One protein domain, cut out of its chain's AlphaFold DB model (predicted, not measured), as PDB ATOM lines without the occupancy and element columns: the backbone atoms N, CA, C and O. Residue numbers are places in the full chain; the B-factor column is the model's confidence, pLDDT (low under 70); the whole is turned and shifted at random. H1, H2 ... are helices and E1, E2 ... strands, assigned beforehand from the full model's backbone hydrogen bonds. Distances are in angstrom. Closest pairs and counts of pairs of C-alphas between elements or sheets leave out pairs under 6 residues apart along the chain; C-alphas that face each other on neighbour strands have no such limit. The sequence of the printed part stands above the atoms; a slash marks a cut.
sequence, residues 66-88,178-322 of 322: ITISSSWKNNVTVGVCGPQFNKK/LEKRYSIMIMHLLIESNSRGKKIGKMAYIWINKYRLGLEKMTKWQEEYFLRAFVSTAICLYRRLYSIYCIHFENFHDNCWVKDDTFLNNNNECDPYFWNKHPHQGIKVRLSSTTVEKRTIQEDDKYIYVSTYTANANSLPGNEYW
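This is residues 66 to 88 and 178 to 322 of the 322 residues of an uncharacterized protein of Phlebotomus papatasi (UniProt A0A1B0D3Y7). A strongly twisted sheet of seven strands curls round one long helix, H1, and a second helix, H2, packs steeply on H1 and only grazes the sheet. Long loops lie far from the middle, among them residues 265 to 282 and the tail 311 to 322. The printed part has 168 residues, with two named helices and seven named strands in the order E1 E2 H1 E3 H2 E4 E5 E6 E7. The sheet is mixed, in the order E1 E2 E7 E3 E4 E6 E5; the class is mixed, helices and strands, with under half of the residues, 82, in named elements. The whole is compact, with a radius of gyration of the C-alphas of 15.6 A and spans of 47 by 37 by 28 A.

E1 is residues 68 to 72, from C-alpha 68 at (305.142, 164.763, 188.533), and E2 is residues 75 to 80. H1, residues 178 to 200, measures 33.6 A and ends with C-alpha 200 at (291.483, 176.735, 186.324). E3 is residues 203 to 209, 19.2 A; H2 is residues 220 to 236, 24.7 A; E4 is residues 244 to 250, 17.0 A. E5 is residues 262 to 264 and E6 residues 283 to 288. E7, residues 303 to 310, measures 22.9 A and ends with C-alpha 310 at (313.776, 166.355, 181.893).

The hairpin E1 and E2 is antiparallel, with N 70 and O 77 2.9 A apart. E2 and E7 are parallel, with N 76 and O 305 at 2.8 A; E7 and E3 are parallel, with N 205 and O 304 at 2.8 A. E3 and E4 are parallel, with N 206 and O 246 at 2.8 A, and with H2 they form a strand-helix-strand unit, two parallel neighbour strands with a helix between, whose crossover is right-handed. E4 and E6 are parallel, with N 247 and O 284 at 2.8 A. The hairpin E5 and E6 is antiparallel, with N 264 and O 283 at 2.8 A. H1 is on one face of the sheet, in two layers, a helix over a sheet; the closest C-alphas of H1 and E3 are those of Gly 197 and Met 203, 5.0 A. H1 and H2 touch, closest at the C-alphas of Glu 179 and Ala 229, 5.5 A, at a steep tilt of 49 degrees, the same way. H2 only grazes the sheet, with residues 227 to 235. Of the O i to N i+4 pairs, 18 of 19 in H1 and 11 of 13 in H2 are within hydrogen-bond range.

The two C-alphas farthest apart, those of Cys 270 and Trp 322, are 53.1 A apart. Residues 89 to 177 are not printed, and C-alphas 88 and 178 are 15.5 A apart across the cut. The links E4 to E5, E5 to E6 and E6 to E7 are long. The model's pLDDT is under 70 at residues 266 to 276 and 295 to 299.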
ATOM      1  N   ILE A  66     306.131 157.423 185.757       93.12
ATOM      2  CA  ILE A  66     305.524 158.377 186.686       93.12
ATOM      3  C   ILE A  66     305.889 159.800 186.268       93.12
ATOM      4  O   ILE A  66     307.061 160.156 186.146       93.12
ATOM      5  N   THR A  67     304.864 160.631 186.106       91.94
ATOM      6  CA  THR A  67     304.987 162.061 185.821       91.94
ATOM      7  C   THR A  67     304.594 162.857 187.059       91.94
ATOM      8  O   THR A  67     303.565 162.585 187.672       91.94
ATOM      9  N   ILE A  68     305.409 163.848 187.418       93.12
ATOM     10  CA  ILE A  68     305.142 164.763 188.533       93.12
ATOM     11  C   ILE A  68     304.952 166.154 187.946       93.12
ATOM     12  O   ILE A  68     305.795 166.620 187.180       93.12
ATOM     13  N   SER A  69     303.862 166.823 188.299       94.31
ATOM     14  CA  SER A  69     303.606 168.200 187.899       94.31
ATOM     15  C   SER A  69     303.439 169.099 189.118       94.31
ATOM     16  O   SER A  69     302.848 168.722 190.130       94.31
ATOM     17  N   SER A  70     303.944 170.321 189.004       93.62
ATOM     18  CA  SER A  70     303.711 171.389 189.969       93.62
ATOM     19  C   SER A  70     303.142 172.604 189.250       93.62
ATOM     20  O   SER A  70     303.349 172.783 188.049       93.62
ATOM     21  N   SER A  71     302.388 173.424 189.971       91.00
ATOM     22  CA  SER A  71     301.728 174.601 189.415       91.00
ATOM     23  C   SER A  71     301.920 175.806 190.317       91.00
ATOM     24  O   SER A  71     301.719 175.705 191.526       91.00
ATOM     25  N   TRP A  72     302.220 176.951 189.715       89.25
ATOM     26  CA  TRP A  72     302.288 178.242 190.384       89.25
ATOM     27  C   TRP A  72     301.630 179.312 189.510       89.25
ATOM     28  O   TRP A  72     302.090 179.594 188.400       89.25
ATOM     29  N   LYS A  73     300.534 179.905 190.005       87.44
ATOM     30  CA  LYS A  73     299.652 180.792 189.223       87.44
ATOM     31  C   LYS A  73     299.213 180.109 187.913       87.44
ATOM     32  O   LYS A  73     298.751 178.971 187.946       87.44
ATOM     33  N   ASN A  74     299.394 180.774 186.770       89.75
ATOM     34  CA  ASN A  74     299.098 180.235 185.442       89.75
ATOM     35  C   ASN A  74     300.218 179.334 184.892       89.75
ATOM     36  O   ASN A  74     300.102 178.855 183.771       89.75
ATOM     37  N   ASN A  75     301.310 179.100 185.624       91.81
ATOM     38  CA  ASN A  75     302.414 178.271 185.150       91.81
ATOM     39  C   ASN A  75     302.300 176.852 185.698       91.81
ATOM     40  O   ASN A  75     302.115 176.644 186.897       91.81
ATOM     41  N   VAL A  76     302.459 175.873 184.818       94.12
ATOM     42  CA  VAL A  76     302.524 174.454 185.157       94.12
ATOM     43  C   VAL A  76     303.845 173.907 184.643       94.12
ATOM     44  O   VAL A  76     304.203 174.094 183.482       94.12
ATOM     45  N   THR A  77     304.562 173.198 185.500       93.88
ATOM     46  CA  THR A  77     305.807 172.521 185.142       93.88
ATOM     47  C   THR A  77     305.609 171.025 185.309       93.88
ATOM     48  O   THR A  77     305.234 170.568 186.387       93.88
ATOM     49  N   VAL A  78     305.856 170.266 184.244       95.25
ATOM     50  CA  VAL A  78     305.650 168.816 184.187       95.25
ATOM     51  C   VAL A  78     306.995 168.113 184.009       95.25
ATOM     52  O   VAL A  78     307.706 168.335 183.030       95.25
ATOM     53  N   GLY A  79     307.347 167.252 184.959       94.06
ATOM     54  CA  GLY A  79     308.533 166.408 184.905       94.06
ATOM     55  C   GLY A  79     308.283 165.177 184.056       94.06
ATOM     56  O   GLY A  79     307.468 164.327 184.414       94.06
ATOM     57  N   VAL A  80     308.998 165.074 182.938       93.25
ATOM     58  CA  VAL A  80     308.842 163.967 181.995       93.25
ATOM     59  C   VAL A  80     310.142 163.176 181.913       93.25
ATOM     60  O   VAL A  80     311.207 163.736 181.663       93.25
ATOM     61  N   CYS A  81     310.045 161.861 182.110       92.62
ATOM     62  CA  CYS A  81     311.168 160.948 181.951       92.62
ATOM     63  C   CYS A  81     311.197 160.390 180.521       92.62
ATOM     64  O   CYS A  81     310.325 159.609 180.119       92.62
ATOM     65  N   GLY A  82     312.228 160.774 179.767       92.31
ATOM     66  CA  GLY A  82     312.510 160.226 178.441       92.31
ATOM     67  C   GLY A  82     312.893 158.741 178.466       92.31
ATOM     68  O   GLY A  82     313.138 158.184 179.547       92.31
ATOM     69  N   PRO A  83     312.965 158.088 177.291       93.62
ATOM     70  CA  PRO A  83     313.433 156.711 177.185       93.62
ATOM     71  C   PRO A  83     314.876 156.535 177.683       93.62
ATOM     72  O   PRO A  83     315.780 157.299 177.340       93.62
ATOM     73  N   GLN A  84     315.110 155.496 178.475       91.69
ATOM     74  CA  GLN A  84     316.373 155.227 179.157       91.69
ATOM     75  C   GLN A  84     317.245 154.232 178.376       91.69
ATOM     76  O   GLN A  84     317.226 153.027 178.629       91.69
ATOM     77  N   PHE A  85     318.066 154.746 177.451       90.94
ATOM     78  CA  PHE A  85     318.980 153.937 176.619       90.94
ATOM     79  C   PHE A  85     320.448 153.945 177.065       90.94
ATOM     80  O   PHE A  85     321.293 153.320 176.426       90.94
ATOM     81  N   ASN A  86     320.791 154.654 178.145       86.25
ATOM     82  CA  ASN A  86     322.189 154.788 178.574       86.25
ATOM     83  C   ASN A  86     322.784 153.473 179.114       86.25
ATOM     84  O   ASN A  86     323.999 153.292 179.042       86.25
ATOM     85  N   LYS A  87     321.949 152.561 179.629       87.88
ATOM     86  CA  LYS A  87     322.368 151.248 180.130       87.88
ATOM     87  C   LYS A  87     321.996 150.158 179.135       87.88
ATOM     88  O   LYS A  87     320.818 149.845 178.968       87.88
ATOM     89  N   LYS A  88     323.006 149.552 178.505       90.75
ATOM     90  CA  LYS A  88     322.792 148.393 177.632       90.75
ATOM     91  C   LYS A  88     322.118 147.273 178.407       90.75
ATOM     92  O   LYS A  88     322.478 146.983 179.547       90.75
ATOM     93  N   LEU A 178     309.321 151.784 170.451       96.88
ATOM     94  CA  LEU A 178     309.713 153.169 170.726       96.88
ATOM     95  C   LEU A 178     308.503 154.112 170.736       96.88
ATOM     96  O   LEU A 178     308.368 154.936 171.638       96.88
ATOM     97  N   GLU A 179     307.597 153.971 169.770       96.69
ATOM     98  CA  GLU A 179     306.385 154.784 169.715       96.69
ATOM     99  C   GLU A 179     305.428 154.497 170.860       96.69
ATOM    100  O   GLU A 179     304.905 155.450 171.426       96.69
ATOM    101  N   LYS A 180     305.251 153.234 171.276       96.81
ATOM    102  CA  LYS A 180     304.470 152.935 172.490       96.81
ATOM    103  C   LYS A 180     305.048 153.657 173.707       96.81
ATOM    104  O   LYS A 180     304.303 154.256 174.485       96.81
ATOM    105  N   ARG A 181     306.378 153.658 173.849       96.38
ATOM    106  CA  ARG A 181     307.065 154.366 174.935       96.38
ATOM    107  C   ARG A 181     306.874 155.885 174.860       96.38
ATOM    108  O   ARG A 181     306.667 156.507 175.905       96.38
ATOM    109  N   TYR A 182     306.908 156.475 173.663       97.06
ATOM    110  CA  TYR A 182     306.603 157.894 173.451       97.06
ATOM    111  C   TYR A 182     305.140 158.225 173.744       97.06
ATOM    112  O   TYR A 182     304.865 159.199 174.443       97.06
ATOM    113  N   SER A 183     304.203 157.401 173.275       96.50
ATOM    114  CA  SER A 183     302.769 157.588 173.486       96.50
ATOM    115  C   SER A 183     302.411 157.693 174.963       96.50
ATOM    116  O   SER A 183     301.594 158.536 175.313       96.50
ATOM    117  N   ILE A 184     303.056 156.924 175.849       95.69
ATOM    118  CA  ILE A 184     302.809 157.029 177.297       95.69
ATOM    119  C   ILE A 184     303.222 158.409 177.838       95.69
ATOM    120  O   ILE A 184     302.450 159.042 178.558       95.69
ATOM    121  N   MET A 185     304.398 158.918 177.450       95.00
ATOM    122  CA  MET A 185     304.863 160.256 177.863       95.00
ATOM    123  C   MET A 185     303.914 161.346 177.377       95.00
ATOM    124  O   MET A 185     303.534 162.243 178.130       95.00
ATOM    125  N   ILE A 186     303.542 161.259 176.101       96.00
ATOM    126  CA  ILE A 186     302.693 162.238 175.432       96.00
ATOM    127  C   ILE A 186     301.298 162.214 176.054       96.00
ATOM    128  O   ILE A 186     300.742 163.266 176.352       96.00
ATOM    129  N   MET A 187     300.761 161.025 176.326       96.00
ATOM    130  CA  MET A 187     299.469 160.853 176.979       96.00
ATOM    131  C   MET A 187     299.441 161.522 178.355       96.00
ATOM    132  O   MET A 187     298.514 162.285 178.623       96.00
ATOM    133  N   HIS A 188     300.451 161.297 179.204       95.00
ATOM    134  CA  HIS A 188     300.523 161.953 180.513       95.00
ATOM    135  C   HIS A 188     300.599 163.472 180.388       95.00
ATOM    136  O   HIS A 188     299.838 164.169 181.053       95.00
ATOM    137  N   LEU A 189     301.449 163.989 179.495       96.44
ATOM    138  CA  LEU A 189     301.577 165.428 179.285       96.44
ATOM    139  C   LEU A 189     300.255 166.061 178.829       96.44
ATOM    140  O   LEU A 189     299.844 167.079 179.386       96.44
ATOM    141  N   LEU A 190     299.577 165.469 177.842       96.44
ATOM    142  CA  LEU A 190     298.326 166.004 177.297       96.44
ATOM    143  C   LEU A 190     297.185 165.934 178.317       96.44
ATOM    144  O   LEU A 190     296.476 166.922 178.507       96.44
ATOM    145  N   ILE A 191     297.018 164.798 179.000       96.38
ATOM    146  CA  ILE A 191     295.959 164.624 180.004       96.38
ATOM    147  C   ILE A 191     296.172 165.576 181.181       96.38
ATOM    148  O   ILE A 191     295.223 166.243 181.593       96.38
ATOM    149  N   GLU A 192     297.400 165.677 181.690       96.19
ATOM    150  CA  GLU A 192     297.722 166.559 182.810       96.19
ATOM    151  C   GLU A 192     297.496 168.028 182.444       96.19
ATOM    152  O   GLU A 192     296.801 168.749 183.159       96.19
ATOM    153  N   SER A 193     297.999 168.462 181.285       96.12
ATOM    154  CA  SER A 193     297.821 169.836 180.795       96.12
ATOM    155  C   SER A 193     296.346 170.201 180.644       96.12
ATOM    156  O   SER A 193     295.901 171.247 181.117       96.12
ATOM    157  N   ASN A 194     295.567 169.308 180.032       95.94
ATOM    158  CA  ASN A 194     294.133 169.488 179.855       95.94
ATOM    159  C   ASN A 194     293.395 169.545 181.200       95.94
ATOM    160  O   ASN A 194     292.538 170.403 181.401       95.94
ATOM    161  N   SER A 195     293.739 168.650 182.131       95.69
ATOM    162  CA  SER A 195     293.154 168.612 183.474       95.69
ATOM    163  C   SER A 195     293.401 169.915 184.236       95.69
ATOM    164  O   SER A 195     292.476 170.486 184.819       95.69
ATOM    165  N   ARG A 196     294.631 170.441 184.171       95.12
ATOM    166  CA  ARG A 196     295.000 171.722 184.789       95.12
ATOM    167  C   ARG A 196     294.249 172.893 184.164       95.12
ATOM    168  O   ARG A 196     293.718 173.716 184.905       95.12
ATOM    169  N   GLY A 197     294.157 172.932 182.833       94.44
ATOM    170  CA  GLY A 197     293.419 173.975 182.118       94.44
ATOM    171  C   GLY A 197     291.953 173.987 182.542       94.44
ATOM    172  O   GLY A 197     291.447 174.995 183.035       94.44
ATOM    173  N   LYS A 198     291.312 172.814 182.496       94.50
ATOM    174  CA  LYS A 198     289.927 172.626 182.936       94.50
ATOM    175  C   LYS A 198     289.706 173.064 184.384       94.50
ATOM    176  O   LYS A 198     288.728 173.748 184.659       94.50
ATOM    177  N   LYS A 199     290.599 172.686 185.307       94.31
ATOM    178  CA  LYS A 199     290.489 173.033 186.733       94.31
ATOM    179  C   LYS A 199     290.523 174.545 186.975       94.31
ATOM    180  O   LYS A 199     289.847 175.020 187.878       94.31
ATOM    181  N   ILE A 200     291.317 175.278 186.197       92.31
ATOM    182  CA  ILE A 200     291.483 176.735 186.324       92.31
ATOM    183  C   ILE A 200     290.441 177.498 185.478       92.31
ATOM    184  O   ILE A 200     290.246 178.693 185.676       92.31
ATOM    185  N   GLY A 201     289.750 176.824 184.551       93.38
ATOM    186  CA  GLY A 201     288.836 177.462 183.599       93.38
ATOM    187  C   GLY A 201     289.560 178.205 182.471       93.38
ATOM    188  O   GLY A 201     288.990 179.110 181.868       93.38
ATOM    189  N   LYS A 202     290.816 177.836 182.190       93.94
ATOM    190  CA  LYS A 202     291.673 178.422 181.146       93.94
ATOM    191  C   LYS A 202     292.094 177.355 180.142       93.94
ATOM    192  O   LYS A 202     292.020 176.158 180.417       93.94
ATOM    193  N   MET A 203     292.575 177.769 178.975       94.56
ATOM    194  CA  MET A 203     293.138 176.820 178.011       94.56
ATOM    195  C   MET A 203     294.639 176.640 178.224       94.56
ATOM    196  O   MET A 203     295.345 177.576 178.585       94.56
ATOM    197  N   ALA A 204     295.146 175.433 177.997       95.94
ATOM    198  CA  ALA A 204     296.567 175.152 178.098       95.94
ATOM    199  C   ALA A 204     297.311 175.554 176.821       95.94
ATOM    200  O   ALA A 204     296.932 175.162 175.715       95.94
ATOM    201  N   TYR A 205     298.404 176.286 177.004       95.69
ATOM    202  CA  TYR A 205     299.460 176.476 176.023       95.69
ATOM    203  C   TYR A 205     300.639 175.593 176.438       95.69
ATOM    204  O   TYR A 205     301.303 175.859 177.442       95.69
ATOM    205  N   ILE A 206     300.881 174.514 175.699       95.31
ATOM    206  CA  ILE A 206     301.885 173.508 176.050       95.31
ATOM    207  C   ILE A 206     303.169 173.779 175.286       95.31
ATOM    208  O   ILE A 206     303.186 173.804 174.061       95.31
ATOM    209  N   TRP A 207     304.261 173.915 176.023       92.69
ATOM    210  CA  TRP A 207     305.591 174.118 175.490       92.69
ATOM    211  C   TRP A 207     306.418 172.840 175.603       92.69
ATOM    212  O   TRP A 207     306.887 172.472 176.685       92.69
ATOM    213  N   ILE A 208     306.626 172.181 174.468       92.75
ATOM    214  CA  ILE A 208     307.392 170.945 174.353       92.75
ATOM    215  C   ILE A 208     308.773 171.277 173.805       92.75
ATOM    216  O   ILE A 208     308.932 171.512 172.615       92.75
ATOM    217  N   ASN A 209     309.791 171.258 174.662       90.44
ATOM    218  CA  ASN A 209     311.179 171.410 174.225       90.44
ATOM    219  C   ASN A 209     311.853 170.036 174.150       90.44
ATOM    220  O   ASN A 209     311.880 169.314 175.149       90.44
ATOM    221  N   LYS A 210     312.441 169.698 172.994       89.00
ATOM    222  CA  LYS A 210     313.164 168.429 172.770       89.00
ATOM    223  C   LYS A 210     314.182 168.115 173.878       89.00
ATOM    224  O   LYS A 210     314.232 166.996 174.386       89.00
ATOM    225  N   TYR A 211     314.939 169.116 174.321       88.06
ATOM    226  CA  TYR A 211     315.968 168.986 175.359       88.06
ATOM    227  C   TYR A 211     315.405 168.904 176.787       88.06
ATOM    228  O   TYR A 211     316.146 168.650 177.731       88.06
ATOM    229  N   ARG A 212     314.094 169.111 176.963       87.19
ATOM    230  CA  ARG A 212     313.391 169.063 178.256       87.19
ATOM    231  C   ARG A 212     312.415 167.891 178.374       87.19
ATOM    232  O   ARG A 212     311.473 167.944 179.163       87.19
ATOM    233  N   LEU A 213     312.610 166.864 177.552       86.81
ATOM    234  CA  LEU A 213     311.864 165.603 177.571       86.81
ATOM    235  C   LEU A 213     312.783 164.379 177.725       86.81
ATOM    236  O   LEU A 213     312.325 163.246 177.584       86.81
ATOM    237  N   GLY A 214     314.083 164.588 177.958       83.06
ATOM    238  CA  GLY A 214     315.094 163.528 177.882       83.06
ATOM    239  C   GLY A 214     315.311 162.996 176.462       83.06
ATOM    240  O   GLY A 214     315.647 161.826 176.287       83.06
ATOM    241  N   LEU A 215     315.066 163.829 175.442       86.06
ATOM    242  CA  LEU A 215     315.228 163.492 174.024       86.06
ATOM    243  C   LEU A 215     316.439 164.210 173.404       86.06
ATOM    244  O   LEU A 215     316.523 164.338 172.186       86.06
ATOM    245  N   GLU A 216     317.403 164.674 174.208       81.94
ATOM    246  CA  GLU A 216     318.529 165.472 173.698       81.94
ATOM    247  C   GLU A 216     319.407 164.746 172.665       81.94
ATOM    248  O   GLU A 216     320.000 165.381 171.800       81.94
ATOM    249  N   LYS A 217     319.476 163.412 172.730       84.31
ATOM    250  CA  LYS A 217     320.258 162.573 171.805       84.31
ATOM    251  C   LYS A 217     319.426 162.043 170.638       84.31
ATOM    252  O   LYS A 217     319.885 161.149 169.929       84.31
ATOM    253  N   MET A 218     318.196 162.529 170.483       87.38
ATOM    254  CA  MET A 218     317.285 162.055 169.454       87.38
ATOM    255  C   MET A 218     317.844 162.361 168.060       87.38
ATOM    256  O   MET A 218     318.191 163.500 167.748       87.38
ATOM    257  N   THR A 219     317.928 161.339 167.214       89.75
ATOM    258  CA  THR A 219     318.318 161.486 165.811       89.75
ATOM    259  C   THR A 219     317.153 162.014 164.972       89.75
ATOM    260  O   THR A 219     315.987 161.920 165.359       89.75
ATOM    261  N   LYS A 220     317.450 162.496 163.757       88.62
ATOM    262  CA  LYS A 220     316.425 162.978 162.818       88.62
ATOM    263  C   LYS A 220     315.340 161.934 162.534       88.62
ATOM    264  O   LYS A 220     314.166 162.274 162.494       88.62
ATOM    265  N   TRP A 221     315.713 160.662 162.366       90.31
ATOM    266  CA  TRP A 221     314.712 159.625 162.123       90.31
ATOM    267  C   TRP A 221     313.847 159.385 163.362       90.31
ATOM    268  O   TRP A 221     312.649 159.212 163.208       90.31
ATOM    269  N   GLN A 222     314.402 159.420 164.581       92.94
ATOM    270  CA  GLN A 222     313.618 159.251 165.814       92.94
ATOM    271  C   GLN A 222     312.601 160.382 166.012       92.94
ATOM    272  O   GLN A 222     311.513 160.127 166.530       92.94
ATOM    273  N   GLU A 223     312.931 161.597 165.565       92.50
ATOM    274  CA  GLU A 223     312.032 162.755 165.577       92.50
ATOM    275  C   GLU A 223     310.753 162.499 164.760       92.50
ATOM    276  O   GLU A 223     309.658 162.841 165.208       92.50
ATOM    277  N   GLU A 224     310.855 161.812 163.615       91.81
ATOM    278  CA  GLU A 224     309.692 161.430 162.798       91.81
ATOM    279  C   GLU A 224     308.737 160.496 163.554       91.81
ATOM    280  O   GLU A 224     307.526 160.722 163.545       91.81
ATOM    281  N   TYR A 225     309.263 159.481 164.248       94.62
ATOM    282  CA  TYR A 225     308.447 158.566 165.059       94.62
ATOM    283  C   TYR A 225     307.857 159.260 166.288       94.62
ATOM    284  O   TYR A 225     306.712 158.999 166.643       94.62
ATOM    285  N   PHE A 226     308.595 160.174 166.928       95.19
ATOM    286  CA  PHE A 226     308.065 160.955 168.047       95.19
ATOM    287  C   PHE A 226     306.866 161.807 167.616       95.19
ATOM    288  O   PHE A 226     305.814 161.752 168.250       95.19
ATOM    289  N   LEU A 227     306.989 162.548 166.510       93.25
ATOM    290  CA  LEU A 227     305.910 163.398 166.002       93.25
ATOM    291  C   LEU A 227     304.731 162.577 165.448       93.25
ATOM    292  O   LEU A 227     303.575 162.947 165.660       93.25
ATOM    293  N   ARG A 228     304.981 161.411 164.838       92.38
ATOM    294  CA  ARG A 228     303.917 160.460 164.473       92.38
ATOM    295  C   ARG A 228     303.174 159.921 165.694       92.38
ATOM    296  O   ARG A 228     301.939 159.922 165.709       92.38
ATOM    297  N   ALA A 229     303.906 159.469 166.714       94.69
ATOM    298  CA  ALA A 229     303.332 158.998 167.972       94.69
ATOM    299  C   ALA A 229     302.542 160.111 168.660       94.69
ATOM    300  O   ALA A 229     301.469 159.855 169.205       94.69
ATOM    301  N   PHE A 230     303.025 161.351 168.578       94.25
ATOM    302  CA  PHE A 230     302.334 162.517 169.099       94.25
ATOM    303  C   PHE A 230     300.967 162.717 168.457       94.25
ATOM    304  O   PHE A 230     299.958 162.706 169.162       94.25
ATOM    305  N   VAL A 231     300.932 162.836 167.127       90.38
ATOM    306  CA  VAL A 231     299.689 163.011 166.365       90.38
ATOM    307  C   VAL A 231     298.721 161.869 166.664       90.38
ATOM    308  O   VAL A 231     297.566 162.111 167.003       90.38
ATOM    309  N   SER A 232     299.210 160.626 166.631       90.25
ATOM    310  CA  SER A 232     298.397 159.435 166.903       90.25
ATOM    311  C   SER A 232     297.803 159.462 168.315       90.25
ATOM    312  O   SER A 232     296.613 159.227 168.494       90.25
ATOM    313  N   THR A 233     298.609 159.812 169.322       93.25
ATOM    314  CA  THR A 233     298.177 159.862 170.728       93.25
ATOM    315  C   THR A 233     297.165 160.980 170.965       93.25
ATOM    316  O   THR A 233     296.142 160.759 171.610       93.25
ATOM    317  N   ALA A 234     297.409 162.172 170.420       90.31
ATOM    318  CA  ALA A 234     296.482 163.293 170.515       90.31
ATOM    319  C   ALA A 234     295.142 162.984 169.827       90.31
ATOM    320  O   ALA A 234     294.088 163.271 170.396       90.31
ATOM    321  N   ILE A 235     295.168 162.318 168.664       85.75
ATOM    322  CA  ILE A 235     293.960 161.817 167.998       85.75
ATOM    323  C   ILE A 235     293.254 160.780 168.869       85.75
ATOM    324  O   ILE A 235     292.051 160.891 169.041       85.75
ATOM    325  N   CYS A 236     293.946 159.816 169.483       88.56
ATOM    326  CA  CYS A 236     293.305 158.847 170.387       88.56
ATOM    327  C   CYS A 236     292.629 159.509 171.602       88.56
ATOM    328  O   CYS A 236     291.648 158.987 172.131       88.56
ATOM    329  N   LEU A 237     293.133 160.662 172.046       89.44
ATOM    330  CA  LEU A 237     292.624 161.399 173.203       89.44
ATOM    331  C   LEU A 237     291.617 162.502 172.848       89.44
ATOM    332  O   LEU A 237     291.142 163.180 173.757       89.44
ATOM    333  N   TYR A 238     291.251 162.679 171.576       82.69
ATOM    334  CA  TYR A 238     290.488 163.835 171.087       82.69
ATOM    335  C   TYR A 238     289.228 164.176 171.910       82.69
ATOM    336  O   TYR A 238     288.968 165.339 172.198       82.69
ATOM    337  N   ARG A 239     288.482 163.167 172.392       82.62
ATOM    338  CA  ARG A 239     287.268 163.343 173.226       82.62
ATOM    339  C   ARG A 239     287.542 163.823 174.650       82.62
ATOM    340  O   ARG A 239     286.628 163.853 175.468       82.62
ATOM    341  N   ARG A 240     288.798 164.061 175.006       88.00
ATOM    342  CA  ARG A 240     289.217 164.455 176.353       88.00
ATOM    343  C   ARG A 240     289.965 165.781 176.346       88.00
ATOM    344  O   ARG A 240     289.974 166.442 177.379       88.00
ATOM    345  N   LEU A 241     290.559 166.171 175.218       90.69
ATOM    346  CA  LEU A 241     291.457 167.321 175.102       90.69
ATOM    347  C   LEU A 241     290.706 168.611 174.735       90.69
ATOM    348  O   LEU A 241     290.951 169.168 173.677       90.69
ATOM    349  N   TYR A 242     289.779 169.071 175.583       91.19
ATOM    350  CA  TYR A 242     288.964 170.282 175.343       91.19
ATOM    351  C   TYR A 242     289.532 171.570 175.939       91.19
ATOM    352  O   TYR A 242     288.993 172.648 175.711       91.19
ATOM    353  N   SER A 243     290.584 171.463 176.743       94.88
ATOM    354  CA  SER A 243     291.206 172.575 177.459       94.88
ATOM    355  C   SER A 243     292.661 172.759 177.034       94.88
ATOM    356  O   SER A 243     293.480 173.195 177.835       94.88
ATOM    357  N   ILE A 244     292.996 172.430 175.780       95.19
ATOM    358  CA  ILE A 244     294.311 172.685 175.178       95.19
ATOM    359  C   ILE A 244     294.119 173.587 173.964       95.19
ATOM    360  O   ILE A 244     293.478 173.203 172.997       95.19
ATOM    361  N   TYR A 245     294.694 174.784 174.005       93.94
ATOM    362  CA  TYR A 245     294.639 175.715 172.883       93.94
ATOM    363  C   TYR A 245     295.761 175.446 171.883       93.94
ATOM    364  O   TYR A 245     295.506 175.283 170.690       93.94
ATOM    365  N   CYS A 246     297.004 175.399 172.370       93.88
ATOM    366  CA  CYS A 246     298.180 175.336 171.515       93.88
ATOM    367  C   CYS A 246     299.249 174.403 172.073       93.88
ATOM    368  O   CYS A 246     299.414 174.274 173.288       93.88
ATOM    369  N   ILE A 247     299.979 173.771 171.160       94.75
ATOM    370  CA  ILE A 247     301.145 172.948 171.436       94.75
ATOM    371  C   ILE A 247     302.290 173.472 170.584       94.75
ATOM    372  O   ILE A 247     302.263 173.387 169.355       94.75
ATOM    373  N   HIS A 248     303.287 174.025 171.261       93.94
ATOM    374  CA  HIS A 248     304.496 174.563 170.662       93.94
ATOM    375  C   HIS A 248     305.632 173.562 170.835       93.94
ATOM    376  O   HIS A 248     306.102 173.309 171.944       93.94
ATOM    377  N   PHE A 249     306.076 173.004 169.718       93.69
ATOM    378  CA  PHE A 249     307.254 172.158 169.610       93.69
ATOM    379  C   PHE A 249     308.504 173.002 169.366       93.69
ATOM    380  O   PHE A 249     308.711 173.549 168.287       93.69
ATOM    381  N   GLU A 250     309.345 173.103 170.383       91.81
ATOM    382  CA  GLU A 250     310.589 173.861 170.376       91.81
ATOM    383  C   GLU A 250     311.799 172.941 170.175       91.81
ATOM    384  O   GLU A 250     311.945 171.909 170.843       91.81
ATOM    385  N   ASN A 251     312.708 173.362 169.295       91.50
ATOM    386  CA  ASN A 251     313.836 172.585 168.782       91.50
ATOM    387  C   ASN A 251     313.398 171.349 167.975       91.50
ATOM    388  O   ASN A 251     314.057 170.307 168.019       91.50
ATOM    389  N   PHE A 252     312.293 171.466 167.240       90.88
ATOM    390  CA  PHE A 252     311.817 170.466 166.283       90.88
ATOM    391  C   PHE A 252     311.791 171.071 164.883       90.88
ATOM    392  O   PHE A 252     311.574 172.272 164.725       90.88
ATOM    393  N   HIS A 253     312.023 170.241 163.871       86.50
ATOM    394  CA  HIS A 253     311.897 170.653 162.480       86.50
ATOM    395  C   HIS A 253     310.549 170.213 161.915       86.50
ATOM    396  O   HIS A 253     310.034 169.146 162.256       86.50
ATOM    397  N   ASP A 254     310.012 171.013 160.997       83.12
ATOM    398  CA  ASP A 254     308.857 170.631 160.194       83.12
ATOM    399  C   ASP A 254     309.081 169.283 159.507       83.12
ATOM    400  O   ASP A 254     310.154 168.992 158.961       83.12
ATOM    401  N   ASN A 255     308.040 168.449 159.515       82.25
ATOM    402  CA  ASN A 255     308.062 167.163 158.832       82.25
ATOM    403  C   ASN A 255     306.687 166.791 158.253       82.25
ATOM    404  O   ASN A 255     305.759 167.595 158.173       82.25
ATOM    405  N   CYS A 256     306.552 165.550 157.783       79.25
ATOM    406  CA  CYS A 256     305.323 165.075 157.153       79.25
ATOM    407  C   CYS A 256     304.153 164.829 158.130       79.25
ATOM    408  O   CYS A 256     303.038 164.580 157.662       79.25
ATOM    409  N   TRP A 257     304.393 164.889 159.446       84.25
ATOM    410  CA  TRP A 257     303.408 164.677 160.513       84.25
ATOM    411  C   TRP A 257     302.922 165.982 161.132       84.25
ATOM    412  O   TRP A 257     301.736 166.104 161.428       84.25
ATOM    413  N   VAL A 258     303.828 166.937 161.336       85.44
ATOM    414  CA  VAL A 258     303.565 168.192 162.043       85.44
ATOM    415  C   VAL A 258     304.181 169.334 161.237       85.44
ATOM    416  O   VAL A 258     305.348 169.264 160.848       85.44
ATOM    417  N   LYS A 259     303.374 170.364 160.969       85.94
ATOM    418  CA  LYS A 259     303.752 171.584 160.245       85.94
ATOM    419  C   LYS A 259     303.418 172.809 161.083       85.94
ATOM    420  O   LYS A 259     302.429 172.774 161.824       85.94
ATOM    421  N   ASP A 260     304.214 173.866 160.959       86.56
ATOM    422  CA  ASP A 260     303.938 175.100 161.692       86.56
ATOM    423  C   ASP A 260     302.603 175.724 161.265       86.56
ATOM    424  O   ASP A 260     302.142 175.550 160.137       86.56
ATOM    425  N   ASP A 261     301.981 176.432 162.205       85.62
ATOM    426  CA  ASP A 261     300.719 177.155 162.038       85.62
ATOM    427  C   ASP A 261     299.569 176.311 161.467       85.62
ATOM    428  O   ASP A 261     298.691 176.800 160.756       85.62
ATOM    429  N   THR A 262     299.554 175.022 161.806       86.31
ATOM    430  CA  THR A 262     298.453 174.119 161.466       86.31
ATOM    431  C   THR A 262     297.567 173.848 162.670       86.31
ATOM    432  O   THR A 262     297.941 174.065 163.825       86.31
ATOM    433  N   PHE A 263     296.364 173.355 162.403       84.50
ATOM    434  CA  PHE A 263     295.523 172.776 163.435       84.50
ATOM    435  C   PHE A 263     295.673 171.267 163.400       84.50
ATOM    436  O   PHE A 263     295.555 170.632 162.355       84.50
ATOM    437  N   LEU A 264     295.892 170.690 164.575       81.19
ATOM    438  CA  LEU A 264     295.663 169.280 164.788       81.19
ATOM    439  C   LEU A 264     294.154 169.063 164.891       81.19
ATOM    440  O   LEU A 264     293.563 169.042 165.970       81.19
ATOM    441  N   ASN A 265     293.544 168.944 163.725       70.25
ATOM    442  CA  ASN A 265     292.233 168.378 163.509       70.25
ATOM    443  C   ASN A 265     292.428 167.198 162.542       70.25
ATOM    444  O   ASN A 265     293.400 167.130 161.790       70.25
ATOM    445  N   ASN A 266     291.596 166.166 162.629       58.44
ATOM    446  CA  ASN A 266     291.717 165.064 161.684       58.44
ATOM    447  C   ASN A 266     291.268 165.590 160.312       58.44
ATOM    448  O   ASN A 266     290.077 165.793 160.122       58.44
ATOM    449  N   ASN A 267     292.196 165.793 159.372       49.03
ATOM    450  CA  ASN A 267     291.918 166.179 157.977       49.03
ATOM    451  C   ASN A 267     291.151 165.098 157.177       49.03
ATOM    452  O   ASN A 267     291.164 165.114 155.949       49.03
ATOM    453  N   ASN A 268     290.512 164.125 157.834       45.66
ATOM    454  CA  ASN A 268     289.589 163.228 157.155       45.66
ATOM    455  C   ASN A 268     288.310 164.003 156.832       45.66
ATOM    456  O   ASN A 268     287.446 164.171 157.689       45.66
ATOM    457  N   GLU A 269     288.164 164.382 155.564       43.31
ATOM    458  CA  GLU A 269     286.907 164.861 154.975       43.31
ATOM    459  C   GLU A 269     285.726 163.906 155.254       43.31
ATOM    460  O   GLU A 269     284.576 164.331 155.271       43.31
ATOM    461  N   CYS A 270     285.999 162.625 155.531       41.69
ATOM    462  CA  CYS A 270     284.989 161.616 155.850       41.69
ATOM    463  C   CYS A 270     284.510 161.608 157.315       41.69
ATOM    464  O   CYS A 270     283.551 160.900 157.609       41.69
ATOM    465  N   ASP A 271     285.147 162.346 158.235       45.50
ATOM    466  CA  ASP A 271     284.615 162.520 159.596       45.50
ATOM    467  C   ASP A 271     284.936 163.913 160.174       45.50
ATOM    468  O   ASP A 271     285.772 164.068 161.075       45.50
ATOM    469  N   PRO A 272     284.260 164.957 159.659       47.88
ATOM    470  CA  PRO A 272     284.433 166.328 160.125       47.88
ATOM    471  C   PRO A 272     283.981 166.526 161.583       47.88
ATOM    472  O   PRO A 272     284.277 167.557 162.175       47.88
ATOM    473  N   TYR A 273     283.290 165.568 162.214       47.78
ATOM    474  CA  TYR A 273     282.624 165.778 163.505       47.78
ATOM    475  C   TYR A 273     283.529 165.622 164.733       47.78
ATOM    476  O   TYR A 273     283.139 166.031 165.833       47.78
ATOM    477  N   PHE A 274     284.735 165.063 164.590       54.47
ATOM    478  CA  PHE A 274     285.565 164.714 165.747       54.47
ATOM    479  C   PHE A 274     286.130 165.917 166.516       54.47
ATOM    480  O   PHE A 274     286.108 165.905 167.748       54.47
ATOM    481  N   TRP A 275     286.590 166.964 165.822       63.94
ATOM    482  CA  TRP A 275     287.176 168.167 166.442       63.94
ATOM    483  C   TRP A 275     286.233 169.375 166.477       63.94
ATOM    484  O   TRP A 275     286.533 170.346 167.166       63.94
ATOM    485  N   ASN A 276     285.053 169.291 165.852       61.91
ATOM    486  CA  ASN A 276     284.055 170.372 165.848       61.91
ATOM    487  C   ASN A 276     283.531 170.734 167.247       61.91
ATOM    488  O   ASN A 276     282.997 171.820 167.444       61.91
ATOM    489  N   LYS A 277     283.685 169.836 168.229       70.81
ATOM    490  CA  LYS A 277     283.335 170.094 169.637       70.81
ATOM    491  C   LYS A 277     284.465 170.744 170.439       70.81
ATOM    492  O   LYS A 277     284.246 171.115 171.588       70.81
ATOM    493  N   HIS A 278     285.672 170.836 169.883       83.25
ATOM    494  CA  HIS A 278     286.748 171.589 170.513       83.25
ATOM    495  C   HIS A 278     286.438 173.091 170.416       83.25
ATOM    496  O   HIS A 278     286.055 173.530 169.330       83.25
ATOM    497  N   PRO A 279     286.649 173.900 171.474       84.81
ATOM    498  CA  PRO A 279     286.332 175.335 171.453       84.81
ATOM    499  C   PRO A 279     286.972 176.118 170.294       84.81
ATOM    500  O   PRO A 279     286.449 177.144 169.875       84.81
ATOM    501  N   HIS A 280     288.084 175.609 169.757       84.00
ATOM    502  CA  HIS A 280     288.825 176.201 168.639       84.00
ATOM    503  C   HIS A 280     288.879 175.308 167.390       84.00
ATOM    504  O   HIS A 280     289.796 175.448 166.590       84.00
ATOM    505  N   GLN A 281     287.949 174.355 167.237       83.25
ATOM    506  CA  GLN A 281     287.872 173.445 166.075       83.25
ATOM    507  C   GLN A 281     289.148 172.601 165.837       83.25
ATOM    508  O   GLN A 281     289.400 172.091 164.746       83.25
ATOM    509  N   GLY A 282     289.963 172.446 166.882       86.50
ATOM    510  CA  GLY A 282     291.235 171.734 166.871       86.50
ATOM    511  C   GLY A 282     292.218 172.319 167.880       86.50
ATOM    512  O   GLY A 282     291.917 173.304 168.562       86.50
ATOM    513  N   ILE A 283     293.398 171.707 167.960       90.44
ATOM    514  CA  ILE A 283     294.521 172.190 168.768       90.44
ATOM    515  C   ILE A 283     295.527 172.862 167.840       90.44
ATOM    516  O   ILE A 283     295.985 172.245 166.879       90.44
ATOM    517  N   LYS A 284     295.903 174.108 168.123       91.81
ATOM    518  CA  LYS A 284     296.892 174.824 167.319       91.81
ATOM    519  C   LYS A 284     298.285 174.225 167.514       91.81
ATOM    520  O   LYS A 284     298.735 174.035 168.642       91.81
ATOM    521  N   VAL A 285     298.996 173.988 166.426       92.06
ATOM    522  CA  VAL A 285     300.380 173.522 166.427       92.06
ATOM    523  C   VAL A 285     301.297 174.684 166.070       92.06
ATOM    524  O   VAL A 285     301.045 175.414 165.112       92.06
ATOM    525  N   ARG A 286     302.370 174.843 166.847       92.50
ATOM    526  CA  ARG A 286     303.489 175.732 166.536       92.50
ATOM    527  C   ARG A 286     304.795 174.953 166.523       92.50
ATOM    528  O   ARG A 286     304.987 174.075 167.366       92.50
ATOM    529  N   LEU A 287     305.690 175.283 165.604       91.94
ATOM    530  CA  LEU A 287     307.031 174.713 165.519       91.94
ATOM    531  C   LEU A 287     308.076 175.826 165.547       91.94
ATOM    532  O   LEU A 287     307.953 176.842 164.869       91.94
ATOM    533  N   SER A 288     309.135 175.619 166.323       90.75
ATOM    534  CA  SER A 288     310.351 176.418 166.233       90.75
ATOM    535  C   SER A 288     311.567 175.504 166.182       90.75
ATOM    536  O   SER A 288     311.759 174.634 167.034       90.75
ATOM    537  N   SER A 289     312.427 175.723 165.190       87.00
ATOM    538  CA  SER A 289     313.684 174.979 165.038       87.00
ATOM    539  C   SER A 289     314.738 175.388 166.071       87.00
ATOM    540  O   SER A 289     315.697 174.652 166.299       87.00
ATOM    541  N   THR A 290     314.539 176.533 166.725       85.62
ATOM    542  CA  THR A 290     315.401 177.092 167.765       85.62
ATOM    543  C   THR A 290     314.621 177.365 169.050       85.62
ATOM    544  O   THR A 290     313.387 177.301 169.094       85.62
ATOM    545  N   THR A 291     315.371 177.651 170.116       84.44
ATOM    546  CA  THR A 291     314.817 178.052 171.411       84.44
ATOM    547  C   THR A 291     314.287 179.484 171.338       84.44
ATOM    548  O   THR A 291     314.947 180.357 170.778       84.44
ATOM    549  N   VAL A 292     313.102 179.714 171.899       81.44
ATOM    550  CA  VAL A 292     312.369 180.984 171.843       81.44
ATOM    551  C   VAL A 292     312.312 181.607 173.233       81.44
ATOM    552  O   VAL A 292     312.132 180.923 174.247       81.44
ATOM    553  N   GLU A 293     312.434 182.930 173.295       76.50
ATOM    554  CA  GLU A 293     312.219 183.675 174.530       76.50
ATOM    555  C   GLU A 293     310.735 183.671 174.918       76.50
ATOM    556  O   GLU A 293     309.867 184.112 174.170       76.50
ATOM    557  N   LYS A 294     310.431 183.160 176.115       73.75
ATOM    558  CA  LYS A 294     309.045 182.892 176.544       73.75
ATOM    559  C   LYS A 294     308.350 184.082 177.198       73.75
ATOM    560  O   LYS A 294     307.128 184.061 177.326       73.75
ATOM    561  N   ARG A 295     309.111 185.094 177.635       63.06
ATOM    562  CA  ARG A 295     308.604 186.194 178.474       63.06
ATOM    563  C   ARG A 295     307.475 186.973 177.800       63.06
ATOM    564  O   ARG A 295     306.499 187.267 178.463       63.06
ATOM    565  N   THR A 296     307.541 187.188 176.488       52.34
ATOM    566  CA  THR A 296     306.498 187.898 175.724       52.34
ATOM    567  C   THR A 296     305.229 187.076 175.482       52.34
ATOM    568  O   THR A 296     304.182 187.641 175.190       52.34
ATOM    569  N   ILE A 297     305.297 185.743 175.590       59.75
ATOM    570  CA  ILE A 297     304.165 184.843 175.320       59.75
ATOM    571  C   ILE A 297     303.423 184.489 176.611       59.75
ATOM    572  O   ILE A 297     302.237 184.195 176.539       59.75
ATOM    573  N   GLN A 298     304.092 184.524 177.774       65.62
ATOM    574  CA  GLN A 298     303.580 184.060 179.076       65.62
ATOM    575  C   GLN A 298     302.739 185.083 179.867       65.62
ATOM    576  O   GLN A 298     302.427 184.846 181.035       65.62
ATOM    577  N   GLU A 299     302.366 186.199 179.246       64.88
ATOM    578  CA  GLU A 299     301.637 187.298 179.896       64.88
ATOM    579  C   GLU A 299     300.131 187.307 179.581       64.88
ATOM    580  O   GLU A 299     299.387 188.077 180.186       64.88
ATOM    581  N   ASP A 300     299.648 186.439 178.681       74.75
ATOM    582  CA  ASP A 300     298.214 186.344 178.394       74.75
ATOM    583  C   ASP A 300     297.501 185.537 179.489       74.75
ATOM    584  O   ASP A 300     297.615 184.312 179.610       74.75
ATOM    585  N   ASP A 301     296.709 186.250 180.284       82.38
ATOM    586  CA  ASP A 301     295.929 185.683 181.375       82.38
ATOM    587  C   ASP A 301     294.849 184.688 180.922       82.38
ATOM    588  O   ASP A 301     294.262 184.009 181.767       82.38
ATOM    589  N   LYS A 302     294.591 184.534 179.619       88.06
ATOM    590  CA  LYS A 302     293.653 183.532 179.082       88.06
ATOM    591  C   LYS A 302     294.182 182.105 179.163       88.06
ATOM    592  O   LYS A 302     293.385 181.161 179.116       88.06
ATOM    593  N   TYR A 303     295.498 181.929 179.284       92.94
ATOM    594  CA  TYR A 303     296.119 180.612 179.228       92.94
ATOM    595  C   TYR A 303     296.737 180.188 180.552       92.94
ATOM    596  O   TYR A 303     297.122 180.994 181.398       92.94
ATOM    597  N   ILE A 304     296.862 178.872 180.702       94.50
ATOM    598  CA  ILE A 304     297.916 178.309 181.534       94.50
ATOM    599  C   ILE A 304     299.087 177.913 180.641       94.50
ATOM    600  O   ILE A 304     298.900 177.320 179.579       94.50
ATOM    601  N   TYR A 305     300.300 178.214 181.080       94.56
ATOM    602  CA  TYR A 305     301.521 177.883 180.366       94.56
ATOM    603  C   TYR A 305     302.105 176.618 180.954       94.56
ATOM    604  O   TYR A 305     302.572 176.600 182.094       94.56
ATOM    605  N   VAL A 306     302.069 175.549 180.170       95.25
ATOM    606  CA  VAL A 306     302.632 174.266 180.561       95.25
ATOM    607  C   VAL A 306     304.024 174.152 179.969       95.25
ATOM    608  O   VAL A 306     304.202 174.253 178.762       95.25
ATOM    609  N   SER A 307     305.021 173.924 180.809       93.06
ATOM    610  CA  SER A 307     306.394 173.664 180.394       93.06
ATOM    611  C   SER A 307     306.854 172.309 180.906       93.06
ATOM    612  O   SER A 307     306.348 171.806 181.910       93.06
ATOM    613  N   THR A 308     307.819 171.706 180.219       92.81
ATOM    614  CA  THR A 308     308.416 170.443 180.653       92.81
ATOM    615  C   THR A 308     309.823 170.648 181.201       92.81
ATOM    616  O   THR A 308     310.512 171.614 180.848       92.81
ATOM    617  N   TYR A 309     310.262 169.723 182.050       91.88
ATOM    618  CA  TYR A 309     311.672 169.509 182.365       91.88
ATOM    619  C   TYR A 309     312.009 168.021 182.256       91.88
ATOM    620  O   TYR A 309     311.149 167.158 182.462       91.88
ATOM    621  N   THR A 310     313.271 167.728 181.942       91.94
ATOM    622  CA  THR A 310     313.776 166.355 181.893       91.94
ATOM    623  C   THR A 310     313.877 165.818 183.316       91.94
ATOM    624  O   THR A 310     314.754 166.222 184.075       91.94
ATOM    625  N   ALA A 311     312.968 164.921 183.690       92.44
ATOM    626  CA  ALA A 311     313.016 164.227 184.969       92.44
ATOM    627  C   ALA A 311     313.858 162.949 184.855       92.44
ATOM    628  O   ALA A 311     313.855 162.283 183.817       92.44
ATOM    629  N   ASN A 312     314.527 162.571 185.944       92.81
ATOM    630  CA  ASN A 312     315.137 161.254 186.077       92.81
ATOM    631  C   ASN A 312     314.236 160.350 186.931       92.81
ATOM    632  O   ASN A 312     313.705 160.772 187.958       92.81
ATOM    633  N   ALA A 313     314.070 159.096 186.519       93.19
ATOM    634  CA  ALA A 313     313.244 158.130 187.238       93.19
ATOM    635  C   ALA A 313     313.765 157.800 188.648       93.19
ATOM    636  O   ALA A 313     312.987 157.360 189.490       93.19
ATOM    637  N   ASN A 314     315.057 158.025 188.912       95.94
ATOM    638  CA  ASN A 314     315.698 157.723 190.189       95.94
ATOM    639  C   ASN A 314     316.185 158.967 190.952       95.94
ATOM    640  O   ASN A 314     317.002 158.838 191.862       95.94
ATOM    641  N   SER A 315     315.691 160.164 190.617       95.69
ATOM    642  CA  SER A 315     315.955 161.376 191.404       95.69
ATOM    643  C   SER A 315     314.687 162.105 191.842       95.69
ATOM    644  O   SER A 315     313.593 161.898 191.296       95.69
ATOM    645  N   LEU A 316     314.834 162.962 192.853       94.81
ATOM    646  CA  LEU A 316     313.808 163.922 193.239       94.81
ATOM    647  C   LEU A 316     313.683 165.041 192.184       94.81
ATOM    648  O   LEU A 316     314.648 165.344 191.472       94.81
ATOM    649  N   PRO A 317     312.510 165.700 192.079       92.50
ATOM    650  CA  PRO A 317     312.370 166.914 191.276       92.50
ATOM    651  C   PRO A 317     313.462 167.937 191.616       92.50
ATOM    652  O   PRO A 317     313.720 168.191 192.789       92.50
ATOM    653  N   GLY A 318     314.113 168.497 190.595       88.38
ATOM    654  CA  GLY A 318     315.274 169.389 190.736       88.38
ATOM    655  C   GLY A 318     316.595 168.742 190.310       88.38
ATOM    656  O   GLY A 318     317.396 169.413 189.671       88.38
ATOM    657  N   ASN A 319     316.771 167.439 190.565       91.69
ATOM    658  CA  ASN A 319     317.925 166.626 190.163       91.69
ATOM    659  C   ASN A 319     319.294 167.327 190.308       91.69
ATOM    660  O   ASN A 319     319.814 167.391 191.414       91.69
ATOM    661  N   GLU A 320     319.888 167.841 189.224       86.75
ATOM    662  CA  GLU A 320     321.197 168.514 189.214       86.75
ATOM    663  C   GLU A 320     321.235 169.865 189.955       86.75
ATOM    664  O   GLU A 320     322.316 170.419 190.129       86.75
ATOM    665  N   TYR A 321     320.086 170.419 190.353       88.19
ATOM    666  CA  TYR A 321     320.028 171.639 191.166       88.19
ATOM    667  C   TYR A 321     320.422 171.407 192.633       88.19
ATOM    668  O   TYR A 321     320.908 172.337 193.275       88.19
ATOM    669  N   TRP A 322     320.163 170.204 193.153       83.88
ATOM    670  CA  TRP A 322     320.486 169.810 194.528       83.88
ATOM    671  C   TRP A 322     321.984 169.575 194.711       83.88
ATOM    672  O   TRP A 322     322.504 170.000 195.764       83.88
TER     673      TRP A 322